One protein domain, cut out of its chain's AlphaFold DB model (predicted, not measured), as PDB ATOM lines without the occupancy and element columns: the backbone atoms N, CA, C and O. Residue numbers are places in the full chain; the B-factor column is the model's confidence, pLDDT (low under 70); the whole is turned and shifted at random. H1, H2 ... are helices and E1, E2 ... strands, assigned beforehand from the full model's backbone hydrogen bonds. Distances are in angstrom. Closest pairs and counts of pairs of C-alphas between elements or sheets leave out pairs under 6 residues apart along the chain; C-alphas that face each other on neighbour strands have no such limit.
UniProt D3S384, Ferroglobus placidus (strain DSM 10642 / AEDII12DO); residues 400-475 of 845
ATOM      1  N   GLU A 400      36.486 -30.346 -44.639       93.94
ATOM      2  CA  GLU A 400      35.512 -30.640 -45.694       93.94
ATOM      3  C   GLU A 400      36.161 -31.436 -46.837       93.94
ATOM      4  O   GLU A 400      37.133 -30.986 -47.445       93.94
ATOM      5  N   LEU A 401      35.607 -32.608 -47.163       91.38
ATOM      6  CA  LEU A 401      36.075 -33.470 -48.254       91.38
ATOM      7  C   LEU A 401      35.109 -33.445 -49.451       91.38
ATOM      8  O   LEU A 401      33.892 -33.457 -49.238       91.38
ATOM      9  N   PRO A 402      35.594 -33.468 -50.712       90.44
ATOM     10  CA  PRO A 402      34.738 -33.594 -51.890       90.44
ATOM     11  C   PRO A 402      33.939 -34.901 -51.861       90.44
ATOM     12  O   PRO A 402      34.521 -35.986 -51.774       90.44
ATOM     13  N   ALA A 403      32.614 -34.794 -51.947       89.38
ATOM     14  CA  ALA A 403      31.703 -35.921 -51.785       89.38
ATOM     15  C   ALA A 403      31.186 -36.473 -53.126       89.38
ATOM     16  O   ALA A 403      31.121 -35.759 -54.127       89.38
ATOM     17  N   TYR A 404      30.824 -37.755 -53.127       87.50
ATOM     18  CA  TYR A 404      30.455 -38.565 -54.291       87.50
ATOM     19  C   TYR A 404      29.365 -39.586 -53.921       87.50
ATOM     20  O   TYR A 404      29.067 -39.785 -52.737       87.50
ATOM     21  N   GLY A 405      28.759 -40.223 -54.927       85.25
ATOM     22  CA  GLY A 405      27.610 -41.103 -54.720       85.25
ATOM     23  C   GLY A 405      26.415 -40.325 -54.169       85.25
ATOM     24  O   GLY A 405      26.178 -39.173 -54.535       85.25
ATOM     25  N   ARG A 406      25.752 -40.873 -53.149       84.25
ATOM     26  CA  ARG A 406      24.546 -40.309 -52.511       84.25
ATOM     27  C   ARG A 406      24.717 -38.919 -51.853       84.25
ATOM     28  O   ARG A 406      23.738 -38.286 -51.460       84.25
ATOM     29  N   TRP A 407      25.945 -38.393 -51.754       83.94
ATOM     30  CA  TRP A 407      26.233 -36.985 -51.408       83.94
ATOM     31  C   TRP A 407      26.676 -36.108 -52.596       83.94
ATOM     32  O   TRP A 407      26.731 -34.888 -52.458       83.94
ATOM     33  N   GLY A 408      27.023 -36.696 -53.739       69.94
ATOM     34  CA  GLY A 408      27.842 -36.114 -54.805       69.94
ATOM     35  C   GLY A 408      27.177 -35.112 -55.743       69.94
ATOM     36  O   GLY A 408      27.772 -34.769 -56.768       69.94
ATOM     37  N   TYR A 409      25.976 -34.631 -55.426       67.94
ATOM     38  CA  TYR A 409      25.256 -33.684 -56.273       67.94
ATOM     39  C   TYR A 409      25.968 -32.323 -56.385       67.94
ATOM     40  O   TYR A 409      26.708 -31.882 -55.498       67.94
ATOM     41  N   LEU A 410      25.750 -31.649 -57.517       57.03
ATOM     42  CA  LEU A 410      26.310 -30.329 -57.797       57.03
ATOM     43  C   LEU A 410      25.472 -29.233 -57.128       57.03
ATOM     44  O   LEU A 410      24.245 -29.237 -57.197       57.03
ATOM     45  N   VAL A 411      26.144 -28.254 -56.525       47.78
ATOM     46  CA  VAL A 411      25.529 -27.057 -55.940       47.78
ATOM     47  C   VAL A 411      26.216 -25.835 -56.544       47.78
ATOM     48  O   VAL A 411      27.408 -25.627 -56.331       47.78
ATOM     49  N   ARG A 412      25.473 -25.025 -57.314       38.03
ATOM     50  CA  ARG A 412      25.979 -23.801 -57.977       38.03
ATOM     51  C   ARG A 412      27.304 -24.037 -58.733       38.03
ATOM     52  O   ARG A 412      28.290 -23.335 -58.521       38.03
ATOM     53  N   ASN A 413      27.326 -25.067 -59.581       50.72
ATOM     54  CA  ASN A 413      28.473 -25.494 -60.401       50.72
ATOM     55  C   ASN A 413      29.745 -25.883 -59.614       50.72
ATOM     56  O   ASN A 413      30.833 -25.947 -60.185       50.72
ATOM     57  N   ARG A 414      29.627 -26.195 -58.317       53.59
ATOM     58  CA  ARG A 414      30.687 -26.820 -57.507       53.59
ATOM     59  C   ARG A 414      30.191 -28.160 -56.951       53.59
ATOM     60  O   ARG A 414      28.998 -28.328 -56.698       53.59
ATOM     61  N   ARG A 415      31.092 -29.132 -56.765       69.81
ATOM     62  CA  ARG A 415      30.767 -30.389 -56.067       69.81
ATOM     63  C   ARG A 415      30.466 -30.074 -54.601       69.81
ATOM     64  O   ARG A 415      31.183 -29.275 -53.999       69.81
ATOM     65  N   ARG A 416      29.446 -30.713 -54.023       82.19
ATOM     66  CA  ARG A 416      29.221 -30.677 -52.575       82.19
ATOM     67  C   ARG A 416      30.445 -31.225 -51.826       82.19
ATOM     68  O   ARG A 416      30.969 -32.281 -52.177       82.19
ATOM     69  N   ALA A 417      30.863 -30.527 -50.774       87.69
ATOM     70  CA  ALA A 417      31.812 -31.041 -49.794       87.69
ATOM     71  C   ALA A 417      31.085 -31.440 -48.496       87.69
ATOM     72  O   ALA A 417      29.969 -30.978 -48.232       87.69
ATOM     73  N   VAL A 418      31.688 -32.340 -47.718       90.12
ATOM     74  CA  VAL A 418      31.125 -32.901 -46.481       90.12
ATOM     75  C   VAL A 418      32.220 -32.975 -45.413       90.12
ATOM     76  O   VAL A 418      33.305 -33.487 -45.673       90.12
ATOM     77  N   GLU A 419      31.939 -32.466 -44.212       94.25
ATOM     78  CA  GLU A 419      32.851 -32.525 -43.057       94.25
ATOM     79  C   GLU A 419      33.144 -33.978 -42.639       94.25
ATOM     80  O   GLU A 419      32.219 -34.792 -42.548       94.25
ATOM     81  N   VAL A 420      34.396 -34.302 -42.291       95.00
ATOM     82  CA  VAL A 420      34.806 -35.634 -41.779       95.00
ATOM     83  C   VAL A 420      33.942 -36.101 -40.597       95.00
ATOM     84  O   VAL A 420      33.600 -37.282 -40.509       95.00
ATOM     85  N   ALA A 421      33.504 -35.183 -39.727       94.81
ATOM     86  CA  ALA A 421      32.548 -35.465 -38.653       94.81
ATOM     87  C   ALA A 421      31.228 -36.080 -39.151       94.81
ATOM     88  O   ALA A 421      30.659 -36.951 -38.491       94.81
ATOM     89  N   THR A 422      30.744 -35.656 -40.319       93.25
ATOM     90  CA  THR A 422      29.539 -36.210 -40.954       93.25
ATOM     91  C   THR A 422      29.822 -37.583 -41.563       93.25
ATOM     92  O   THR A 422      28.998 -38.483 -41.411       93.25
ATOM     93  N   VAL A 423      31.001 -37.783 -42.166       93.81
ATOM     94  CA  VAL A 423      31.425 -39.086 -42.716       93.81
ATOM     95  C   VAL A 423      31.426 -40.163 -41.627       93.81
ATOM     96  O   VAL A 423      30.781 -41.201 -41.774       93.81
ATOM     97  N   ILE A 424      32.070 -39.881 -40.492       94.12
ATOM     98  CA  ILE A 424      32.122 -40.800 -39.347       94.12
ATOM     99  C   ILE A 424      30.722 -41.003 -38.741       94.12
ATOM    100  O   ILE A 424      30.356 -42.134 -38.425       94.12
ATOM    101  N   ARG A 425      29.906 -39.942 -38.627       92.62
ATOM    102  CA  ARG A 425      28.533 -40.035 -38.099       92.62
ATOM    103  C   ARG A 425      27.645 -40.975 -38.921       92.62
ATOM    104  O   ARG A 425      26.900 -41.742 -38.321       92.62
ATOM    105  N   TYR A 426      27.719 -40.926 -40.253       90.88
ATOM    106  CA  TYR A 426      26.929 -41.812 -41.119       90.88
ATOM    107  C   TYR A 426      27.445 -43.259 -41.077       90.88
ATOM    108  O   TYR A 426      26.643 -44.177 -40.929       90.88
ATOM    109  N   ALA A 427      28.767 -43.473 -41.115       90.56
ATOM    110  CA  ALA A 427      29.351 -44.819 -41.053       90.56
ATOM    111  C   ALA A 427      28.953 -45.560 -39.763       90.56
ATOM    112  O   ALA A 427      28.659 -46.752 -39.769       90.56
ATOM    113  N   GLN A 428      28.879 -44.820 -38.654       87.81
ATOM    114  CA  GLN A 428      28.472 -45.318 -37.337       87.81
ATOM    115  C   GLN A 428      26.942 -45.356 -37.146       87.81
ATOM    116  O   GLN A 428      26.459 -45.829 -36.119       87.81
ATOM    117  N   GLY A 429      26.175 -44.876 -38.132       83.62
ATOM    118  CA  GLY A 429      24.727 -45.064 -38.248       83.62
ATOM    119  C   GLY A 429      24.325 -46.328 -39.022       83.62
ATOM    120  O   GLY A 429      23.138 -46.623 -39.100       83.62
ATOM    121  N   GLY A 430      25.291 -47.072 -39.579       83.06
ATOM    122  CA  GLY A 430      25.052 -48.276 -40.388       83.06
ATOM    123  C   GLY A 430      24.916 -48.028 -41.897       83.06
ATOM    124  O   GLY A 430      24.693 -48.975 -42.647       83.06
ATOM    125  N   GLU A 431      25.075 -46.784 -42.353       86.94
ATOM    126  CA  GLU A 431      25.025 -46.422 -43.774       86.94
ATOM    127  C   GLU A 431      26.271 -46.914 -44.535       86.94
ATOM    128  O   GLU A 431      27.372 -46.982 -43.979       86.94
ATOM    129  N   GLN A 432      26.132 -47.206 -45.836       88.81
ATOM    130  CA  GLN A 432      27.264 -47.621 -46.676       88.81
ATOM    131  C   GLN A 432      28.183 -46.433 -46.993       88.81
ATOM    132  O   GLN A 432      28.018 -45.748 -48.000       88.81
ATOM    133  N   VAL A 433      29.155 -46.185 -46.112       92.81
ATOM    134  CA  VAL A 433      30.058 -45.027 -46.169       92.81
ATOM    135  C   VAL A 433      31.516 -45.462 -46.297       92.81
ATOM    136  O   VAL A 433      31.975 -46.362 -45.592       92.81
ATOM    137  N   GLY A 434      32.279 -44.770 -47.143       92.56
ATOM    138  CA  GLY A 434      33.721 -44.978 -47.250       92.56
ATOM    139  C   GLY A 434      34.460 -43.849 -47.968       92.56
ATOM    140  O   GLY A 434      33.864 -42.851 -48.376       92.56
ATOM    141  N   TYR A 435      35.776 -44.008 -48.122       95.06
ATOM    142  CA  TYR A 435      36.632 -43.038 -48.810       95.06
ATOM    143  C   TYR A 435      37.259 -43.596 -50.092       95.06
ATOM    144  O   TYR A 435      37.333 -44.805 -50.310       95.06
ATOM    145  N   LEU A 436      37.717 -42.690 -50.950       91.00
ATOM    146  CA  LEU A 436      38.370 -42.964 -52.222       91.00
ATOM    147  C   LEU A 436      39.756 -42.317 -52.225       91.00
ATOM    148  O   LEU A 436      39.866 -41.101 -52.088       91.00
ATOM    149  N   THR A 437      40.793 -43.126 -52.445       88.81
ATOM    150  CA  THR A 437      42.193 -42.687 -52.623       88.81
ATOM    151  C   THR A 437      42.485 -42.147 -54.023       88.81
ATOM    152  O   THR A 437      43.576 -41.658 -54.289       88.81
ATOM    153  N   LYS A 438      41.529 -42.266 -54.952       84.69
ATOM    154  CA  LYS A 438      41.608 -41.741 -56.319       84.69
ATOM    155  C   LYS A 438      40.265 -41.146 -56.699       84.69
ATOM    156  O   LYS A 438      39.229 -41.777 -56.482       84.69
ATOM    157  N   ARG A 439      40.287 -39.955 -57.297       81.50
ATOM    158  CA  ARG A 439      39.079 -39.270 -57.763       81.50
ATOM    159  C   ARG A 439      38.290 -40.189 -58.713       81.50
ATOM    160  O   ARG A 439      38.884 -40.708 -59.663       81.50
ATOM    161  N   PRO A 440      36.988 -40.427 -58.475       78.62
ATOM    162  CA  PRO A 440      36.189 -41.245 -59.373       78.62
ATOM    163  C   PRO A 440      35.973 -40.521 -60.709       78.62
ATOM    164  O   PRO A 440      36.052 -39.297 -60.807       78.62
ATOM    165  N   ASP A 441      35.718 -41.315 -61.740       74.50
ATOM    166  CA  ASP A 441      35.226 -40.854 -63.036       74.50
ATOM    167  C   ASP A 441      33.695 -40.980 -63.078       74.50
ATOM    168  O   ASP A 441      33.105 -41.695 -62.268       74.50
ATOM    169  N   ALA A 442      33.039 -40.330 -64.045       70.12
ATOM    170  CA  ALA A 442      31.575 -40.330 -64.160       70.12
ATOM    171  C   ALA A 442      30.948 -41.741 -64.262       70.12
ATOM    172  O   ALA A 442      29.786 -41.931 -63.905       70.12
ATOM    173  N   ARG A 443      31.719 -42.752 -64.696       69.44
ATOM    174  CA  ARG A 443      31.290 -44.156 -64.712       69.44
ATOM    175  C   ARG A 443      31.265 -44.744 -63.296       69.44
ATOM    176  O   ARG A 443      30.276 -45.371 -62.925       69.44
ATOM    177  N   LYS A 444      32.312 -44.518 -62.493       79.19
ATOM    178  CA  LYS A 444      32.348 -44.889 -61.064       79.19
ATOM    179  C   LYS A 444      31.347 -44.098 -60.222       79.19
ATOM    180  O   LYS A 444      30.832 -44.652 -59.259       79.19
ATOM    181  N   GLU A 445      31.068 -42.844 -60.571       79.06
ATOM    182  CA  GLU A 445      30.058 -42.032 -59.881       79.06
ATOM    183  C   GLU A 445      28.664 -42.662 -59.997       79.06
ATOM    184  O   GLU A 445      28.091 -42.981 -58.960       79.06
ATOM    185  N   ARG A 446      28.203 -43.026 -61.209       75.06
ATOM    186  CA  ARG A 446      26.932 -43.769 -61.377       75.06
ATOM    187  C   ARG A 446      26.870 -45.060 -60.551       75.06
ATOM    188  O   ARG A 446      25.837 -45.373 -59.976       75.06
ATOM    189  N   VAL A 447      27.978 -45.799 -60.441       80.81
ATOM    190  CA  VAL A 447      28.038 -47.033 -59.628       80.81
ATOM    191  C   VAL A 447      27.944 -46.757 -58.120       80.81
ATOM    192  O   VAL A 447      27.459 -47.612 -57.382       80.81
ATOM    193  N   LEU A 448      28.398 -45.592 -57.650       85.25
ATOM    194  CA  LEU A 448      28.218 -45.161 -56.261       85.25
ATOM    195  C   LEU A 448      26.776 -44.700 -56.009       85.25
ATOM    196  O   LEU A 448      26.205 -45.073 -54.988       85.25
ATOM    197  N   ASP A 449      26.190 -43.950 -56.947       82.00
ATOM    198  CA  ASP A 449      24.798 -43.484 -56.886       82.00
ATOM    199  C   ASP A 449      23.817 -44.673 -56.839       82.00
ATOM    200  O   ASP A 449      23.003 -44.782 -55.928       82.00
ATOM    201  N   GLU A 450      23.944 -45.622 -57.772       81.38
ATOM    202  CA  GLU A 450      23.054 -46.790 -57.903       81.38
ATOM    203  C   GLU A 450      23.173 -47.824 -56.780       81.38
ATOM    204  O   GLU A 450      22.290 -48.667 -56.625       81.38
ATOM    205  N   LYS A 451      24.274 -47.803 -56.022       84.94
ATOM    206  CA  LYS A 451      24.470 -48.660 -54.845       84.94
ATOM    207  C   LYS A 451      24.146 -47.918 -53.533       84.94
ATOM    208  O   LYS A 451      24.435 -48.449 -52.466       84.94
ATOM    209  N   ASP A 452      23.561 -46.712 -53.614       85.88
ATOM    210  CA  ASP A 452      23.256 -45.803 -52.492       85.88
ATOM    211  C   ASP A 452      24.485 -45.485 -51.598       85.88
ATOM    212  O   ASP A 452      24.358 -45.127 -50.425       85.88
ATOM    213  N   ILE A 453      25.703 -45.584 -52.147       88.88
ATOM    214  CA  ILE A 453      26.953 -45.447 -51.388       88.88
ATOM    215  C   ILE A 453      27.270 -43.969 -51.142       88.88
ATOM    216  O   ILE A 453      27.273 -43.137 -52.052       88.88
ATOM    217  N   TYR A 454      27.632 -43.652 -49.904       91.44
ATOM    218  CA  TYR A 454      28.167 -42.360 -49.497       91.44
ATOM    219  C   TYR A 454      29.698 -42.372 -49.591       91.44
ATOM    220  O   TYR A 454      30.380 -43.051 -48.821       91.44
ATOM    221  N   ALA A 455      30.262 -41.610 -50.528       91.56
ATOM    222  CA  ALA A 455      31.704 -41.582 -50.762       91.56
ATOM    223  C   ALA A 455      32.308 -40.189 -50.547       91.56
ATOM    224  O   ALA A 455      31.694 -39.171 -50.868       91.56
ATOM    225  N   VAL A 456      33.550 -40.144 -50.063       93.06
ATOM    226  CA  VAL A 456      34.400 -38.939 -50.037       93.06
ATOM    227  C   VAL A 456      35.768 -39.227 -50.649       93.06
ATOM    228  O   VAL A 456      36.278 -40.336 -50.542       93.06
ATOM    229  N   TYR A 457      36.376 -38.237 -51.295       91.31
ATOM    230  CA  TYR A 457      37.729 -38.337 -51.850       91.31
ATOM    231  C   TYR A 457      38.746 -37.653 -50.936       91.31
ATOM    232  O   TYR A 457      38.523 -36.527 -50.493       91.31
ATOM    233  N   THR A 458      39.868 -38.324 -50.683       92.25
ATOM    234  CA  THR A 458      41.050 -37.730 -50.049       92.25
ATOM    235  C   THR A 458      42.310 -38.516 -50.415       92.25
ATOM    236  O   THR A 458      42.278 -39.739 -50.532       92.25
ATOM    237  N   GLU A 459      43.420 -37.800 -50.575       91.88
ATOM    238  CA  GLU A 459      44.772 -38.356 -50.733       91.88
ATOM    239  C   GLU A 459      45.667 -38.031 -49.519       91.88
ATOM    240  O   GLU A 459      46.831 -38.420 -49.493       91.88
ATOM    241  N   ASP A 460      45.129 -37.352 -48.494       92.31
ATOM    242  CA  ASP A 460      45.847 -36.991 -47.264       92.31
ATOM    243  C   ASP A 460      45.991 -38.215 -46.327       92.31
ATOM    244  O   ASP A 460      44.977 -38.714 -45.817       92.31
ATOM    245  N   PRO A 461      47.222 -38.692 -46.038       93.25
ATOM    246  CA  PRO A 461      47.442 -39.850 -45.174       93.25
ATOM    247  C   PRO A 461      46.997 -39.658 -43.717       93.25
ATOM    248  O   PRO A 461      46.623 -40.636 -43.069       93.25
ATOM    249  N   GLU A 462      47.011 -38.431 -43.179       93.88
ATOM    250  CA  GLU A 462      46.533 -38.144 -41.818       93.88
ATOM    251  C   GLU A 462      45.011 -38.308 -41.736       93.88
ATOM    252  O   GLU A 462      44.506 -38.912 -40.784       93.88
ATOM    253  N   ILE A 463      44.289 -37.840 -42.758       94.50
ATOM    254  CA  ILE A 463      42.832 -37.985 -42.852       94.50
ATOM    255  C   ILE A 463      42.448 -39.445 -43.118       94.50
ATOM    256  O   ILE A 463      41.556 -39.955 -42.445       94.50
ATOM    257  N   ILE A 464      43.140 -40.140 -44.030       95.00
ATOM    258  CA  ILE A 464      42.918 -41.573 -44.306       95.00
ATOM    259  C   ILE A 464      43.090 -42.393 -43.022       95.00
ATOM    260  O   ILE A 464      42.149 -43.053 -42.581       95.00
ATOM    261  N   ALA A 465      44.235 -42.264 -42.346       94.25
ATOM    262  CA  ALA A 465      44.496 -42.997 -41.111       94.25
ATOM    263  C   ALA A 465      43.534 -42.605 -39.973       94.25
ATOM    264  O   ALA A 465      43.321 -43.386 -39.046       94.25
ATOM    265  N   PHE A 466      42.966 -41.393 -39.971       95.56
ATOM    266  CA  PHE A 466      41.919 -40.999 -39.021       95.56
ATOM    267  C   PHE A 466      40.560 -41.636 -39.356       95.56
ATOM    268  O   PHE A 466      39.882 -42.119 -38.450       95.56
ATOM    269  N   LEU A 467      40.179 -41.690 -40.634       94.94
ATOM    270  CA  LEU A 467      38.953 -42.335 -41.115       94.94
ATOM    271  C   LEU A 467      38.956 -43.846 -40.826       94.94
ATOM    272  O   LEU A 467      38.002 -44.348 -40.226       94.94
ATOM    273  N   GLU A 468      40.049 -44.546 -41.145       94.44
ATOM    274  CA  GLU A 468      40.207 -45.987 -40.889       94.44
ATOM    275  C   GLU A 468      40.082 -46.331 -39.398       94.44
ATOM    276  O   GLU A 468      39.325 -47.228 -39.023       94.44
ATOM    277  N   ARG A 469      40.748 -45.563 -38.519       93.38
ATOM    278  CA  ARG A 469      40.655 -45.730 -37.054       93.38
ATOM    279  C   ARG A 469      39.253 -45.481 -36.487       93.38
ATOM    280  O   ARG A 469      38.979 -45.919 -35.375       93.38
ATOM    281  N   ASN A 470      38.371 -44.813 -37.232       92.94
ATOM    282  CA  ASN A 470      36.967 -44.591 -36.869       92.94
ATOM    283  C   ASN A 470      35.991 -45.507 -37.645       92.94
ATOM    284  O   ASN A 470      34.777 -45.289 -37.618       92.94
ATOM    285  N   GLY A 471      36.503 -46.552 -38.309       89.56
ATOM    286  CA  GLY A 471      35.718 -47.608 -38.961       89.56
ATOM    287  C   GLY A 471      35.352 -47.359 -40.429       89.56
ATOM    288  O   GLY A 471      34.725 -48.221 -41.045       89.56
ATOM    289  N   VAL A 472      35.754 -46.223 -41.007       94.19
ATOM    290  CA  VAL A 472      35.471 -45.859 -42.404       94.19
ATOM    291  C   VAL A 472      36.527 -46.493 -43.320       94.19
ATOM    292  O   VAL A 472      37.718 -46.323 -43.087       94.19
ATOM    293  N   LYS A 473      36.114 -47.229 -44.360       94.12
ATOM    294  CA  LYS A 473      37.013 -48.056 -45.199       94.12
ATOM    295  C   LYS A 473      37.201 -47.493 -46.614       94.12
ATOM    296  O   LYS A 473      36.358 -46.740 -47.101       94.12
ATOM    297  N   GLU A 474      38.276 -47.904 -47.294       94.25
ATOM    298  CA  GLU A 474      38.480 -47.611 -48.721       94.25
ATOM    299  C   GLU A 474      37.425 -48.324 -49.592       94.25
ATOM    300  O   GLU A 474      37.226 -49.540 -49.496       94.25
ATOM    301  N   LEU A 475      36.783 -47.580 -50.494       90.31
ATOM    302  CA  LEU A 475      35.783 -48.084 -51.436       90.31
ATOM    303  C   LEU A 475      36.436 -48.563 -52.740       90.31
ATOM    304  O   LEU A 475      36.832 -47.774 -53.597       90.31
TER     305      LEU A 475
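This is residues 400 to 475 of the 845 residues of a protein of Ferroglobus placidus (strain DSM 10642 / AEDII12DO) (UniProt D3S384). A small, strongly twisted sheet of four strands curls round helix H1, while H3 packs near its E3 edge on the same face as H1 and H2 packs on the opposite face, near E1 and E4. The long loop between E1 and E2 reaches to one end of the whole, with H3 at the other, and the last residues come back beside E3. The printed part has 76 residues, with three named helices and four named strands in the order E1, E2, H1, E3, H2, E4, H3. The sheet is mixed, in the order E2, E1, E4, E3, and the class is mixed, helices and strands. The whole is compact, with a radius of gyration of the C-alphas of 11.4 A, and rounded, spanning 31 by 23 by 20 A.

E1, residues 400 to 405, begins at C-alpha 400 (35.512, -30.640, -45.694) and is 15.9 A long. E2 is residues 417 to 419, and H1, residues 420 to 427, is 10.7 A long. E3 is residues 433 to 436. H2, residues 442 to 449, begins at C-alpha 442 (31.575, -40.330, -64.160) and is 10.4 A long. E4 is residues 454 to 457. H3, residues 461 to 469, is 12.1 A long and ends at C-alpha 469 (40.655, -45.730, -37.054).

The hairpin E1 and E2 is antiparallel, with N 401 and O 418 2.9 A apart. E1 pairs with E2 over residues 400 to 402 and with E4 over residues 403 to 405. E1 and E4 are antiparallel, with N 404 and O 455 2.8 A apart. E4 and the edge strand E3 are parallel, with N 436 and O 456 2.8 A apart. Residues 434 to 435 of E3 also pair, parallel, with residues 473 to 474. E2, H1, E3 form a split strand-helix-strand unit, with E1 and E4 between its two strands, and E3, H2, E4 an unsplit one; both crossovers are right-handed. The domain has three layers, helices on both faces of the sheet: H1 and H3 on one, H2 on the other. The closest C-alphas of H1 and E3 are those of Ala 427 and Val 433, 5.2 A apart. Those of H2 and E1 are Gly 405 and Asp 449, 4.3 A. H1 and H3 are close but not clearly touching, Ile 424 to Leu 467 at 7.2 A between C-alphas, at a shallow tilt of 31 degrees, the same way. H2 is apart from H1 and H3. In H1, H2 and H3 every O i to N i+4 pair is within hydrogen-bond range.

The C-alphas farthest apart, those of Arg 412 and Arg 469, are 33.7 A apart. The printed part has no cut. The link from E1 to E2, 11 residues, is long; the others are tight. The mean pLDDT of the printed part is 85.3, with residues 408 to 415 and residue 443 under 70.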